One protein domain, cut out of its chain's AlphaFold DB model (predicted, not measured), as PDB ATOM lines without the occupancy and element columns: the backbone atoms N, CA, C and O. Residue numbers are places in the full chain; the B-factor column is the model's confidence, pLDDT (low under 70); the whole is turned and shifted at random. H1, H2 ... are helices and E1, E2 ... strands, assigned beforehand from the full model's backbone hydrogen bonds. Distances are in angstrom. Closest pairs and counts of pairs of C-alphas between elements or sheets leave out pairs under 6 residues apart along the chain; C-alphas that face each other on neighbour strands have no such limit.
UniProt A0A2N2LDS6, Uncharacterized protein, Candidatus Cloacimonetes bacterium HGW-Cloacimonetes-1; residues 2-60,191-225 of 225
ATOM      1  N   ILE A   2     290.911 311.733 255.291       55.59
ATOM      2  CA  ILE A   2     290.401 310.379 255.011       55.59
ATOM      3  C   ILE A   2     289.232 310.127 255.962       55.59
ATOM      4  O   ILE A   2     289.324 310.515 257.135       55.59
ATOM      5  N   LEU A   3     288.147 309.523 255.474       60.59
ATOM      6  CA  LEU A   3     287.055 309.081 256.335       60.59
ATOM      7  C   LEU A   3     287.592 308.037 257.330       60.59
ATOM      8  O   LEU A   3     287.795 306.870 257.012       60.59
ATOM      9  N   ASP A   4     287.907 308.488 258.540       65.44
ATOM     10  CA  ASP A   4     288.510 307.646 259.569       65.44
ATOM     11  C   ASP A   4     287.460 306.661 260.110       65.44
ATOM     12  O   ASP A   4     286.343 307.055 260.454       65.44
ATOM     13  N   ALA A   5     287.831 305.389 260.269       58.03
ATOM     14  CA  ALA A   5     287.032 304.367 260.951       58.03
ATOM     15  C   ALA A   5     286.671 304.745 262.407       58.03
ATOM     16  O   ALA A   5     285.842 304.093 263.054       58.03
ATOM     17  N   LEU A   6     287.294 305.789 262.959       57.69
ATOM     18  CA  LEU A   6     286.963 306.388 264.253       57.69
ATOM     19  C   LEU A   6     285.869 307.469 264.188       57.69
ATOM     20  O   LEU A   6     285.472 307.968 265.244       57.69
ATOM     21  N   SER A   7     285.389 307.840 262.998       82.81
ATOM     22  CA  SER A   7     284.232 308.722 262.827       82.81
ATOM     23  C   SER A   7     282.963 308.012 263.286       82.81
ATOM     24  O   SER A   7     282.605 306.946 262.776       82.81
ATOM     25  N   ILE A   8     282.251 308.621 264.230       89.88
ATOM     26  CA  ILE A   8     280.948 308.121 264.695       89.88
ATOM     27  C   ILE A   8     279.919 308.092 263.559       89.88
ATOM     28  O   ILE A   8     279.071 307.207 263.528       89.88
ATOM     29  N   ILE A   9     280.031 309.010 262.593       90.50
ATOM     30  CA  ILE A   9     279.111 309.085 261.455       90.50
ATOM     31  C   ILE A   9     279.343 307.926 260.493       90.50
ATOM     32  O   ILE A   9     278.389 307.323 260.004       90.50
ATOM     33  N   TYR A  10     280.604 307.559 260.265       90.44
ATOM     34  CA  TYR A  10     280.895 306.401 259.429       90.44
ATOM     35  C   TYR A  10     280.461 305.094 260.106       90.44
ATOM     36  O   TYR A  10     279.921 304.205 259.457       90.44
ATOM     37  N   ARG A  11     280.587 304.993 261.433       91.75
ATOM     38  CA  ARG A  11     280.046 303.849 262.187       91.75
ATOM     39  C   ARG A  11     278.523 303.769 262.115       91.75
ATOM     40  O   ARG A  11     277.997 302.688 261.885       91.75
ATOM     41  N   ALA A  12     277.839 304.907 262.240       92.50
ATOM     42  CA  ALA A  12     276.391 304.991 262.059       92.50
ATOM     43  C   ALA A  12     275.980 304.535 260.661       92.50
ATOM     44  O   ALA A  12     275.046 303.759 260.513       92.50
ATOM     45  N   THR A  13     276.745 304.951 259.653       93.00
ATOM     46  CA  THR A  13     276.536 304.546 258.263       93.00
ATOM     47  C   THR A  13     276.572 303.031 258.115       93.00
ATOM     48  O   THR A  13     275.620 302.460 257.596       93.00
ATOM     49  N   LYS A  14     277.628 302.376 258.612       91.62
ATOM     50  CA  LYS A  14     277.759 300.914 258.526       91.62
ATOM     51  C   LYS A  14     276.629 300.184 259.235       91.62
ATOM     52  O   LYS A  14     276.067 299.236 258.690       91.62
ATOM     53  N   LEU A  15     276.299 300.631 260.444       91.94
ATOM     54  CA  LEU A  15     275.262 300.003 261.250       91.94
ATOM     55  C   LEU A  15     273.889 300.145 260.580       91.94
ATOM     56  O   LEU A  15     273.171 299.167 260.429       91.94
ATOM     57  N   PHE A  16     273.538 301.344 260.117       92.00
ATOM     58  CA  PHE A  16     272.217 301.599 259.542       92.00
ATOM     59  C   PHE A  16     272.069 301.059 258.118       92.00
ATOM     60  O   PHE A  16     270.977 300.648 257.746       92.00
ATOM     61  N   ALA A  17     273.146 300.989 257.329       92.31
ATOM     62  CA  ALA A  17     273.109 300.379 255.997       92.31
ATOM     63  C   ALA A  17     272.917 298.850 256.039       92.31
ATOM     64  O   ALA A  17     272.511 298.260 255.044       92.31
ATOM     65  N   SER A  18     273.193 298.209 257.179       89.50
ATOM     66  CA  SER A  18     273.143 296.751 257.347       89.50
ATOM     67  C   SER A  18     272.090 296.291 258.361       89.50
ATOM     68  O   SER A  18     272.244 295.227 258.957       89.50
ATOM     69  N   MET A  19     271.030 297.079 258.581       81.19
ATOM     70  CA  MET A  19     270.068 296.847 259.671       81.19
ATOM     71  C   MET A  19     269.386 295.469 259.632       81.19
ATOM     72  O   MET A  19     269.102 294.905 260.686       81.19
ATOM     73  N   ASP A  20     269.209 294.896 258.440       81.75
ATOM     74  CA  ASP A  20     268.575 293.586 258.241       81.75
ATOM     75  C   ASP A  20     269.502 292.400 258.580       81.75
ATOM     76  O   ASP A  20     269.090 291.240 258.550       81.75
ATOM     77  N   ASN A  21     270.771 292.663 258.903       88.88
ATOM     78  CA  ASN A  21     271.727 291.637 259.303       88.88
ATOM     79  C   ASN A  21     271.530 291.244 260.779       88.88
ATOM     80  O   ASN A  21     271.420 292.099 261.662       88.88
ATOM     81  N   GLU A  22     271.560 289.940 261.074       87.69
ATOM     82  CA  GLU A  22     271.416 289.410 262.437       87.69
ATOM     83  C   GLU A  22     272.472 289.973 263.409       87.69
ATOM     84  O   GLU A  22     272.159 290.319 264.550       87.69
ATOM     85  N   GLN A  23     273.724 290.110 262.963       87.06
ATOM     86  CA  GLN A  23     274.809 290.651 263.783       87.06
ATOM     87  C   GLN A  23     274.570 292.127 264.120       87.06
ATOM     88  O   GLN A  23     274.753 292.540 265.268       87.06
ATOM     89  N   THR A  24     274.112 292.903 263.140       86.75
ATOM     90  CA  THR A  24     273.743 294.313 263.309       86.75
ATOM     91  C   THR A  24     272.556 294.461 264.256       86.75
ATOM     92  O   THR A  24     272.570 295.319 265.137       86.75
ATOM     93  N   SER A  25     271.563 293.577 264.148       86.81
ATOM     94  CA  SER A  25     270.411 293.542 265.055       86.81
ATOM     95  C   SER A  25     270.828 293.289 266.510       86.81
ATOM     96  O   SER A  25     270.336 293.957 267.421       86.81
ATOM     97  N   LYS A  26     271.787 292.380 266.744       90.06
ATOM     98  CA  LYS A  26     272.358 292.137 268.083       90.06
ATOM     99  C   LYS A  26     273.101 293.359 268.619       90.06
ATOM    100  O   LYS A  26     272.914 293.725 269.777       90.06
ATOM    101  N   GLU A  27     273.915 294.013 267.791       90.44
ATOM    102  CA  GLU A  27     274.622 295.235 268.191       90.44
ATOM    103  C   GLU A  27     273.646 296.374 268.531       90.44
ATOM    104  O   GLU A  27     273.797 297.026 269.565       90.44
ATOM    105  N   MET A  28     272.600 296.564 267.724       89.06
ATOM    106  CA  MET A  28     271.534 297.538 267.984       89.06
ATOM    107  C   MET A  28     270.814 297.272 269.310       89.06
ATOM    108  O   MET A  28     270.537 298.217 270.049       89.06
ATOM    109  N   ALA A  29     270.547 296.005 269.643       90.50
ATOM    110  CA  ALA A  29     269.927 295.637 270.914       90.50
ATOM    111  C   ALA A  29     270.811 296.015 272.115       90.50
ATOM    112  O   ALA A  29     270.323 296.648 273.051       90.50
ATOM    113  N   ILE A  30     272.115 295.719 272.051       92.00
ATOM    114  CA  ILE A  30     273.089 296.096 273.094       92.00
ATOM    115  C   ILE A  30     273.149 297.620 273.254       92.00
ATOM    116  O   ILE A  30     273.154 298.143 274.368       92.00
ATOM    117  N   LEU A  31     273.193 298.352 272.136       92.19
ATOM    118  CA  LEU A  31     273.223 299.812 272.166       92.19
ATOM    119  C   LEU A  31     271.947 300.387 272.771       92.19
ATOM    120  O   LEU A  31     272.042 301.351 273.525       92.19
ATOM    121  N   LYS A  32     270.783 299.801 272.477       90.88
ATOM    122  CA  LYS A  32     269.499 300.221 273.042       90.88
ATOM    123  C   LYS A  32     269.448 300.005 274.554       90.88
ATOM    124  O   LYS A  32     269.121 300.945 275.268       90.88
ATOM    125  N   GLU A  33     269.852 298.831 275.035       92.06
ATOM    126  CA  GLU A  33     269.917 298.538 276.473       92.06
ATOM    127  C   GLU A  33     270.821 299.536 277.208       92.06
ATOM    128  O   GLU A  33     270.441 300.099 278.236       92.06
ATOM    129  N   LEU A  34     271.999 299.824 276.647       92.31
ATOM    130  CA  LEU A  34     272.894 300.822 277.224       92.31
ATOM    131  C   LEU A  34     272.293 302.234 277.178       92.31
ATOM    132  O   LEU A  34     272.462 303.007 278.119       92.31
ATOM    133  N   ASN A  35     271.600 302.587 276.098       91.94
ATOM    134  CA  ASN A  35     270.922 303.873 275.964       91.94
ATOM    135  C   ASN A  35     269.856 304.050 277.056       91.94
ATOM    136  O   ASN A  35     269.798 305.097 277.702       91.94
ATOM    137  N   ASP A  36     269.066 303.005 277.301       90.31
ATOM    138  CA  ASP A  36     268.040 302.972 278.342       90.31
ATOM    139  C   ASP A  36     268.674 303.061 279.736       90.31
ATOM    140  O   ASP A  36     268.235 303.863 280.561       90.31
ATOM    141  N   LYS A  37     269.773 302.327 279.971       91.88
ATOM    142  CA  LYS A  37     270.563 302.400 281.210       91.88
ATOM    143  C   LYS A  37     271.098 303.811 281.481       91.88
ATOM    144  O   LYS A  37     271.080 304.253 282.626       91.88
ATOM    145  N   LEU A  38     271.601 304.501 280.457       91.44
ATOM    146  CA  LEU A  38     272.220 305.821 280.608       91.44
ATOM    147  C   LEU A  38     271.198 306.962 280.704       91.44
ATOM    148  O   LEU A  38     271.465 307.947 281.391       91.44
ATOM    149  N   TYR A  39     270.058 306.863 280.012       88.75
ATOM    150  CA  TYR A  39     269.165 308.012 279.797       88.75
ATOM    151  C   TYR A  39     267.703 307.793 280.204       88.75
ATOM    152  O   TYR A  39     266.921 308.744 280.164       88.75
ATOM    153  N   GLY A  40     267.303 306.577 280.589       80.06
ATOM    154  CA  GLY A  40     265.975 306.303 281.149       80.06
ATOM    155  C   GLY A  40     264.789 306.615 280.222       80.06
ATOM    156  O   GLY A  40     263.681 306.823 280.705       80.06
ATOM    157  N   GLY A  41     265.010 306.707 278.904       67.56
ATOM    158  CA  GLY A  41     263.968 306.797 277.868       67.56
ATOM    159  C   GLY A  41     263.254 308.148 277.678       67.56
ATOM    160  O   GLY A  41     262.615 308.338 276.648       67.56
ATOM    161  N   ILE A  42     263.358 309.108 278.605       61.31
ATOM    162  CA  ILE A  42     262.519 310.332 278.578       61.31
ATOM    163  C   ILE A  42     263.116 311.446 277.696       61.31
ATOM    164  O   ILE A  42     262.385 312.295 277.183       61.31
ATOM    165  N   ARG A  43     264.434 311.438 277.448       70.19
ATOM    166  CA  ARG A  43     265.080 312.351 276.487       70.19
ATOM    167  C   ARG A  43     266.448 311.829 276.059       70.19
ATOM    168  O   ARG A  43     267.476 312.185 276.629       70.19
ATOM    169  N   ILE A  44     266.452 310.977 275.044       77.88
ATOM    170  CA  ILE A  44     267.675 310.364 274.527       77.88
ATOM    171  C   ILE A  44     268.468 311.414 273.717       77.88
ATOM    172  O   ILE A  44     267.937 311.973 272.751       77.88
ATOM    173  N   PRO A  45     269.724 311.730 274.083       84.81
ATOM    174  CA  PRO A  45     270.501 312.751 273.391       84.81
ATOM    175  C   PRO A  45     271.072 312.222 272.070       84.81
ATOM    176  O   PRO A  45     271.432 311.059 271.939       84.81
ATOM    177  N   PHE A  46     271.253 313.100 271.085       90.88
ATOM    178  CA  PHE A  46     271.932 312.754 269.827       90.88
ATOM    179  C   PHE A  46     271.299 311.609 269.012       90.88
ATOM    180  O   PHE A  46     272.008 310.926 268.270       90.88
ATOM    181  N   VAL A  47     269.980 311.410 269.120       89.81
ATOM    182  CA  VAL A  47     269.226 310.506 268.236       89.81
ATOM    183  C   VAL A  47     269.118 311.105 266.840       89.81
ATOM    184  O   VAL A  47     268.754 312.272 266.663       89.81
ATOM    185  N   PHE A  48     269.465 310.296 265.844       87.44
ATOM    186  CA  PHE A  48     269.467 310.707 264.447       87.44
ATOM    187  C   PHE A  48     268.049 310.822 263.864       87.44
ATOM    188  O   PHE A  48     267.701 311.871 263.313       87.44
ATOM    189  N   ASP A  49     267.253 309.758 264.001       85.94
ATOM    190  CA  ASP A  49     265.900 309.587 263.455       85.94
ATOM    191  C   ASP A  49     265.089 308.594 264.314       85.94
ATOM    192  O   ASP A  49     265.688 307.746 264.972       85.94
ATOM    193  N   ASP A  50     263.751 308.660 264.274       82.81
ATOM    194  CA  ASP A  50     262.844 307.758 265.011       82.81
ATOM    195  C   ASP A  50     263.040 306.292 264.616       82.81
ATOM    196  O   ASP A  50     262.886 305.395 265.445       82.81
ATOM    197  N   GLN A  51     263.410 306.042 263.357       84.81
ATOM    198  CA  GLN A  51     263.711 304.698 262.860       84.81
ATOM    199  C   GLN A  51     264.985 304.119 263.494       84.81
ATOM    200  O   GLN A  51     265.158 302.904 263.546       84.81
ATOM    201  N   PHE A  52     265.858 304.983 264.021       85.38
ATOM    202  CA  PHE A  52     267.118 304.618 264.658       85.38
ATOM    203  C   PHE A  52     267.203 305.250 266.055       85.38
ATOM    204  O   PHE A  52     267.985 306.187 266.250       85.38
ATOM    205  N   PRO A  53     266.440 304.744 267.048       84.81
ATOM    206  CA  PRO A  53     266.310 305.341 268.381       84.81
ATOM    207  C   PRO A  53     267.538 305.077 269.275       84.81
ATOM    208  O   PRO A  53     267.428 304.746 270.456       84.81
ATOM    209  N   ILE A  54     268.735 305.200 268.703       88.44
ATOM    210  CA  ILE A  54     270.013 305.082 269.389       88.44
ATOM    211  C   ILE A  54     270.742 306.420 269.364       88.44
ATOM    212  O   ILE A  54     270.721 307.166 268.383       88.44
ATOM    213  N   SER A  55     271.435 306.717 270.456       92.19
ATOM    214  CA  SER A  55     272.287 307.893 270.509       92.19
ATOM    215  C   SER A  55     273.539 307.687 269.651       92.19
ATOM    216  O   SER A  55     274.350 306.809 269.947       92.19
ATOM    217  N   LEU A  56     273.764 308.534 268.640       93.75
ATOM    218  CA  LEU A  56     274.899 308.388 267.711       93.75
ATOM    219  C   LEU A  56     276.268 308.340 268.410       93.75
ATOM    220  O   LEU A  56     277.196 307.688 267.937       93.75
ATOM    221  N   HIS A  57     276.413 309.013 269.553       93.88
ATOM    222  CA  HIS A  57     277.670 309.044 270.299       93.88
ATOM    223  C   HIS A  57     278.058 307.676 270.898       93.88
ATOM    224  O   HIS A  57     279.248 307.424 271.090       93.88
ATOM    225  N   LEU A  58     277.098 306.771 271.140       94.25
ATOM    226  CA  LEU A  58     277.358 305.417 271.656       94.25
ATOM    227  C   LEU A  58     277.997 304.495 270.612       94.25
ATOM    228  O   LEU A  58     278.560 303.457 270.958       94.25
ATOM    229  N   LEU A  59     277.987 304.904 269.343       93.69
ATOM    230  CA  LEU A  59     278.696 304.213 268.273       93.69
ATOM    231  C   LEU A  59     280.210 304.389 268.370       93.69
ATOM    232  O   LEU A  59     280.950 303.678 267.699       93.69
ATOM    233  N   SER A  60     280.700 305.303 269.210       93.38
ATOM    234  CA  SER A  60     282.099 305.312 269.624       93.38
ATOM    235  C   SER A  60     282.322 304.249 270.707       93.38
ATOM    236  O   SER A  60     281.873 304.451 271.835       93.38
ATOM    237  N   ALA A 191     275.081 300.978 249.433       93.50
ATOM    238  CA  ALA A 191     274.122 301.210 250.513       93.50
ATOM    239  C   ALA A 191     274.744 302.089 251.610       93.50
ATOM    240  O   ALA A 191     274.106 303.035 252.077       93.50
ATOM    241  N   GLU A 192     276.019 301.860 251.949       94.38
ATOM    242  CA  GLU A 192     276.786 302.747 252.829       94.38
ATOM    243  C   GLU A 192     276.880 304.166 252.247       94.38
ATOM    244  O   GLU A 192     276.715 305.132 252.989       94.38
ATOM    245  N   LYS A 193     277.086 304.339 250.931       94.25
ATOM    246  CA  LYS A 193     277.111 305.681 250.308       94.25
ATOM    247  C   LYS A 193     275.803 306.432 250.510       94.25
ATOM    248  O   LYS A 193     275.825 307.596 250.916       94.25
ATOM    249  N   GLU A 194     274.680 305.789 250.210       94.31
ATOM    250  CA  GLU A 194     273.366 306.420 250.333       94.31
ATOM    251  C   GLU A 194     273.031 306.729 251.795       94.31
ATOM    252  O   GLU A 194     272.609 307.846 252.107       94.31
ATOM    253  N   MET A 195     273.333 305.808 252.713       94.12
ATOM    254  CA  MET A 195     273.158 306.041 254.146       94.12
ATOM    255  C   MET A 195     274.065 307.169 254.665       94.12
ATOM    256  O   MET A 195     273.609 308.038 255.410       94.12
ATOM    257  N   PHE A 196     275.328 307.228 254.233       93.38
ATOM    258  CA  PHE A 196     276.259 308.286 254.628       93.38
ATOM    259  C   PHE A 196     275.766 309.659 254.171       93.38
ATOM    260  O   PHE A 196     275.696 310.596 254.973       93.38
ATOM    261  N   LYS A 197     275.365 309.779 252.895       92.69
ATOM    262  CA  LYS A 197     274.767 311.009 252.350       92.69
ATOM    263  C   LYS A 197     273.530 311.410 253.142       92.69
ATOM    264  O   LYS A 197     273.393 312.582 253.491       92.69
ATOM    265  N   HIS A 198     272.654 310.452 253.442       92.62
ATOM    266  CA  HIS A 198     271.439 310.694 254.206       92.62
ATOM    267  C   HIS A 198     271.750 311.263 255.598       92.62
ATOM    268  O   HIS A 198     271.234 312.327 255.962       92.62
ATOM    269  N   ILE A 199     272.654 310.620 256.346       92.62
ATOM    270  CA  ILE A 199     273.056 311.070 257.685       92.62
ATOM    271  C   ILE A 199     273.670 312.469 257.631       92.62
ATOM    272  O   ILE A 199     273.235 313.380 258.345       92.62
ATOM    273  N   MET A 200     274.647 312.663 256.747       90.50
ATOM    274  CA  MET A 200     275.363 313.928 256.619       90.50
ATOM    275  C   MET A 200     274.457 315.074 256.173       90.50
ATOM    276  O   MET A 200     274.575 316.182 256.703       90.50
ATOM    277  N   MET A 201     273.532 314.830 255.241       89.50
ATOM    278  CA  MET A 201     272.608 315.860 254.770       89.50
ATOM    279  C   MET A 201     271.700 316.339 255.899       89.50
ATOM    280  O   MET A 201     271.538 317.550 256.070       89.50
ATOM    281  N   ARG A 202     271.160 315.428 256.716       91.38
ATOM    282  CA  ARG A 202     270.308 315.814 257.850       91.38
ATOM    283  C   ARG A 202     271.079 316.557 258.931       91.38
ATOM    284  O   ARG A 202     270.587 317.570 259.414       91.38
ATOM    285  N   ILE A 203     272.295 316.115 259.264       91.06
ATOM    286  CA  ILE A 203     273.167 316.837 260.206       91.06
ATOM    287  C   ILE A 203     273.449 318.252 259.697       91.06
ATOM    288  O   ILE A 203     273.313 319.227 260.438       91.06
ATOM    289  N   ARG A 204     273.819 318.389 258.422       86.62
ATOM    290  CA  ARG A 204     274.174 319.682 257.826       86.62
ATOM    291  C   ARG A 204     272.991 320.647 257.780       86.62
ATOM    292  O   ARG A 204     273.174 321.836 258.010       86.62
ATOM    293  N   THR A 205     271.799 320.134 257.485       85.94
ATOM    294  CA  THR A 205     270.569 320.930 257.341       85.94
ATOM    295  C   THR A 205     269.810 321.133 258.654       85.94
ATOM    296  O   THR A 205     268.749 321.749 258.643       85.94
ATOM    297  N   GLY A 206     270.327 320.641 259.787       86.12
ATOM    298  CA  GLY A 206     269.669 320.814 261.086       86.12
ATOM    299  C   GLY A 206     268.436 319.926 261.284       86.12
ATOM    300  O   GLY A 206     267.597 320.213 262.133       86.12
ATOM    301  N   GLN A 207     268.281 318.871 260.483       87.62
ATOM    302  CA  GLN A 207     267.050 318.078 260.401       87.62
ATOM    303  C   GLN A 207     267.046 316.827 261.284       87.62
ATOM    304  O   GLN A 207     266.026 316.136 261.339       87.62
ATOM    305  N   THR A 208     268.146 316.531 261.982       89.06
ATOM    306  CA  THR A 208     268.176 315.428 262.958       89.06
ATOM    307  C   THR A 208     267.266 315.721 264.148       89.06
ATOM    308  O   THR A 208     266.989 316.881 264.476       89.06
ATOM    309  N   GLN A 209     266.800 314.677 264.831       86.50
ATOM    310  CA  GLN A 209     265.919 314.864 265.986       86.50
ATOM    311  C   GLN A 209     266.594 315.629 267.113       86.50
ATOM    312  O   GLN A 209     266.008 316.553 267.676       86.50
ATOM    313  N   TYR A 210     267.845 315.284 267.417       88.25
ATOM    314  CA  TYR A 210     268.557 315.971 268.480       88.25
ATOM    315  C   TYR A 210     268.784 317.450 268.144       88.25
ATOM    316  O   TYR A 210     268.664 318.281 269.035       88.25
ATOM    317  N   GLN A 211     269.025 317.833 266.884       87.62
ATOM    318  CA  GLN A 211     269.148 319.256 266.535       87.62
ATOM    319  C   GLN A 211     267.844 320.015 266.793       87.62
ATOM    320  O   GLN A 211     267.889 321.111 267.352       87.62
ATOM    321  N   LYS A 212     266.691 319.407 266.491       86.00
ATOM    322  CA  LYS A 212     265.374 319.976 266.821       86.00
ATOM    323  C   LYS A 212     265.166 320.105 268.333       86.00
ATOM    324  O   LYS A 212     264.655 321.125 268.782       86.00
ATOM    325  N   LEU A 213     265.584 319.100 269.107       84.31
ATOM    326  CA  LEU A 213     265.472 319.076 270.572       84.31
ATOM    327  C   LEU A 213     266.406 320.067 271.272       84.31
ATOM    328  O   LEU A 213     266.061 320.582 272.334       84.31
ATOM    329  N   TYR A 214     267.604 320.268 270.726       85.06
ATOM    330  CA  TYR A 214     268.617 321.160 271.284       85.06
ATOM    331  C   TYR A 214     268.360 322.607 270.869       85.06
ATOM    332  O   TYR A 214     268.696 323.511 271.628       85.06
ATOM    333  N   ALA A 215     267.768 322.828 269.688       85.88
ATOM    334  CA  ALA A 215     267.335 324.139 269.205       85.88
ATOM    335  C   ALA A 215     268.418 325.218 269.390       85.88
ATOM    336  O   ALA A 215     268.193 326.255 270.018       85.88
ATOM    337  N   LEU A 216     269.639 324.924 268.929       85.31
ATOM    338  CA  LEU A 216     270.826 325.761 269.162       85.31
ATOM    339  C   LEU A 216     270.689 327.171 268.568       85.31
ATOM    340  O   LEU A 216     271.306 328.109 269.057       85.31
ATOM    341  N   ASP A 217     269.880 327.293 267.522       81.75
ATOM    342  CA  ASP A 217     269.578 328.493 266.748       81.75
ATOM    343  C   ASP A 217     268.366 329.278 267.274       81.75
ATOM    344  O   ASP A 217     268.129 330.409 266.851       81.75
ATOM    345  N   LYS A 218     267.597 328.711 268.210       78.75
ATOM    346  CA  LYS A 218     266.446 329.392 268.813       78.75
ATOM    347  C   LYS A 218     266.860 330.178 270.052       78.75
ATOM    348  O   LYS A 218     267.762 329.787 270.789       78.75
ATOM    349  N   LEU A 219     266.170 331.277 270.331       70.56
ATOM    350  CA  LEU A 219     266.239 331.887 271.657       70.56
ATOM    351  C   LEU A 219     265.502 330.973 272.640       70.56
ATOM    352  O   LEU A 219     264.403 330.513 272.334       70.56
ATOM    353  N   THR A 220     266.097 330.708 273.805       67.75
ATOM    354  CA  THR A 220     265.354 330.104 274.917       67.75
ATOM    355  C   THR A 220     264.215 331.057 275.253       67.75
ATOM    356  O   THR A 220     264.466 332.248 275.465       67.75
ATOM    357  N   SER A 221     262.969 330.585 275.236       58.31
ATOM    358  CA  SER A 221     261.862 331.466 275.591       58.31
ATOM    359  C   SER A 221     261.969 331.832 277.075       58.31
ATOM    360  O   SER A 221     262.377 331.016 277.899       58.31
ATOM    361  N   VAL A 222     261.605 333.068 277.437       54.69
ATOM    362  CA  VAL A 222     261.643 333.545 278.837       54.69
ATOM    363  C   VAL A 222     260.731 332.704 279.751       54.69
ATOM    364  O   VAL A 222     260.893 332.720 280.962       54.69
ATOM    365  N   TYR A 223     259.802 331.942 279.167       45.44
ATOM    366  CA  TYR A 223     258.814 331.116 279.862       45.44
ATOM    367  C   TYR A 223     259.253 329.655 280.084       45.44
ATOM    368  O   TYR A 223     258.496 328.886 280.666       45.44
ATOM    369  N   GLU A 224     260.441 329.263 279.613       50.03
ATOM    370  CA  GLU A 224     261.012 327.910 279.768       50.03
ATOM    371  C   GLU A 224     262.189 327.863 280.771       50.03
ATOM    372  O   GLU A 224     262.905 326.860 280.834       50.03
ATOM    373  N   LEU A 225     262.399 328.944 281.534       42.12
ATOM    374  CA  LEU A 225     263.354 329.057 282.652       42.12
ATOM    375  C   LEU A 225     262.637 328.913 283.997       42.12
ATOM    376  O   LEU A 225     263.257 328.324 284.910       42.12
TER     377      LEU A 225
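AT A GLANCE: This is residues 2 to 60 and 191 to 225 of the 225 residues of an uncharacterized protein of Candidatus Cloacimonetes bacterium HGW-Cloacimonetes-1 (UniProt A0A2N2LDS6). A short strand hairpin, E1 and E2, lies in the middle of a loosely joined set of helices: H4, H1 and H2 bend round it like a C, with the long H2 packed along the E2 side, and the short H5 packs on the E1 side. Little H3 follows E2 directly and packs on H1, while the tail of residues 218 to 225 sticks out past H5 and makes much of the length. The printed part has 94 residues, with five named helices and two named strands in the order H1 H2 E1 E2 H3 H4 H5, mostly helix by class; the sheet, E1 - E2, is antiparallel. It is only just compact, close to loose, with a radius of gyration of the C-alphas of 14.6 A, and only just elongated, spanning 47 by 31 by 22 A.

HOW THE PARTS SIT: The hairpin of E1, residues 47 to 49, and E2, residues 52 to 55, is antiparallel at 163 degrees, with N 52 and O 49 within hydrogen-bond range at 2.9 A. The closest C-alphas of H2, residues 22 to 39, and E2 are those of Lys 32 and Ile 54, 6.1 A apart. The closest C-alphas of H5, residues 209 to 214, and E1 are those of Tyr 210 and Val 47, 5.5 A apart. H3, residues 56 to 59, touches H1, residues 8 to 17; the closest C-alphas are those of Leu 59 and Ile 8, 5.8 A. H1 touches H4, residues 191 to 204, at a steep tilt of 48 degrees, opposite ways, closest at the C-alphas of Thr 13 and Phe 196, 5.2 A. H1 and H2 are close but not clearly touching, with the C-alphas of Leu 15 and Thr 24 closest at 6.2 A. H2 and H4 are apart. In H1, H2, H4 and H5 every O i to N i+4 pair is within hydrogen-bond range; H3 is too short for such a pair.

IN THESE COORDINATES: H2 is the longest helix, 25.5 A from C-alpha 22 at (271.416, 289.410, 262.437) to C-alpha 39. H4 measures 19.9 A and H1 14.0 A, H1 beginning at C-alpha 8, (280.948, 308.121, 264.695). H5 is 8.7 A long and ends at C-alpha 214, (268.617, 321.160, 271.284). E2 measures 8.5 A, E1 5.9 A and H3 5.7 A.

THE WHOLE: The C-alphas farthest apart are those of Glu 22 and Val 222, 48.1 A. Residues 218 to 225 stand free; without them the body spans 33 by 29 by 21 A. Residues 61 to 190 are not printed, and C-alphas 60 and 191 are 21.1 A apart across this cut, between H3 and H4. Of the links that are printed whole, H2 to E1 is short and the others are tight. The mean pLDDT of the printed part is 84.3; it is under 70 in residues 2 to 6, 41 to 42 and 220 to 225.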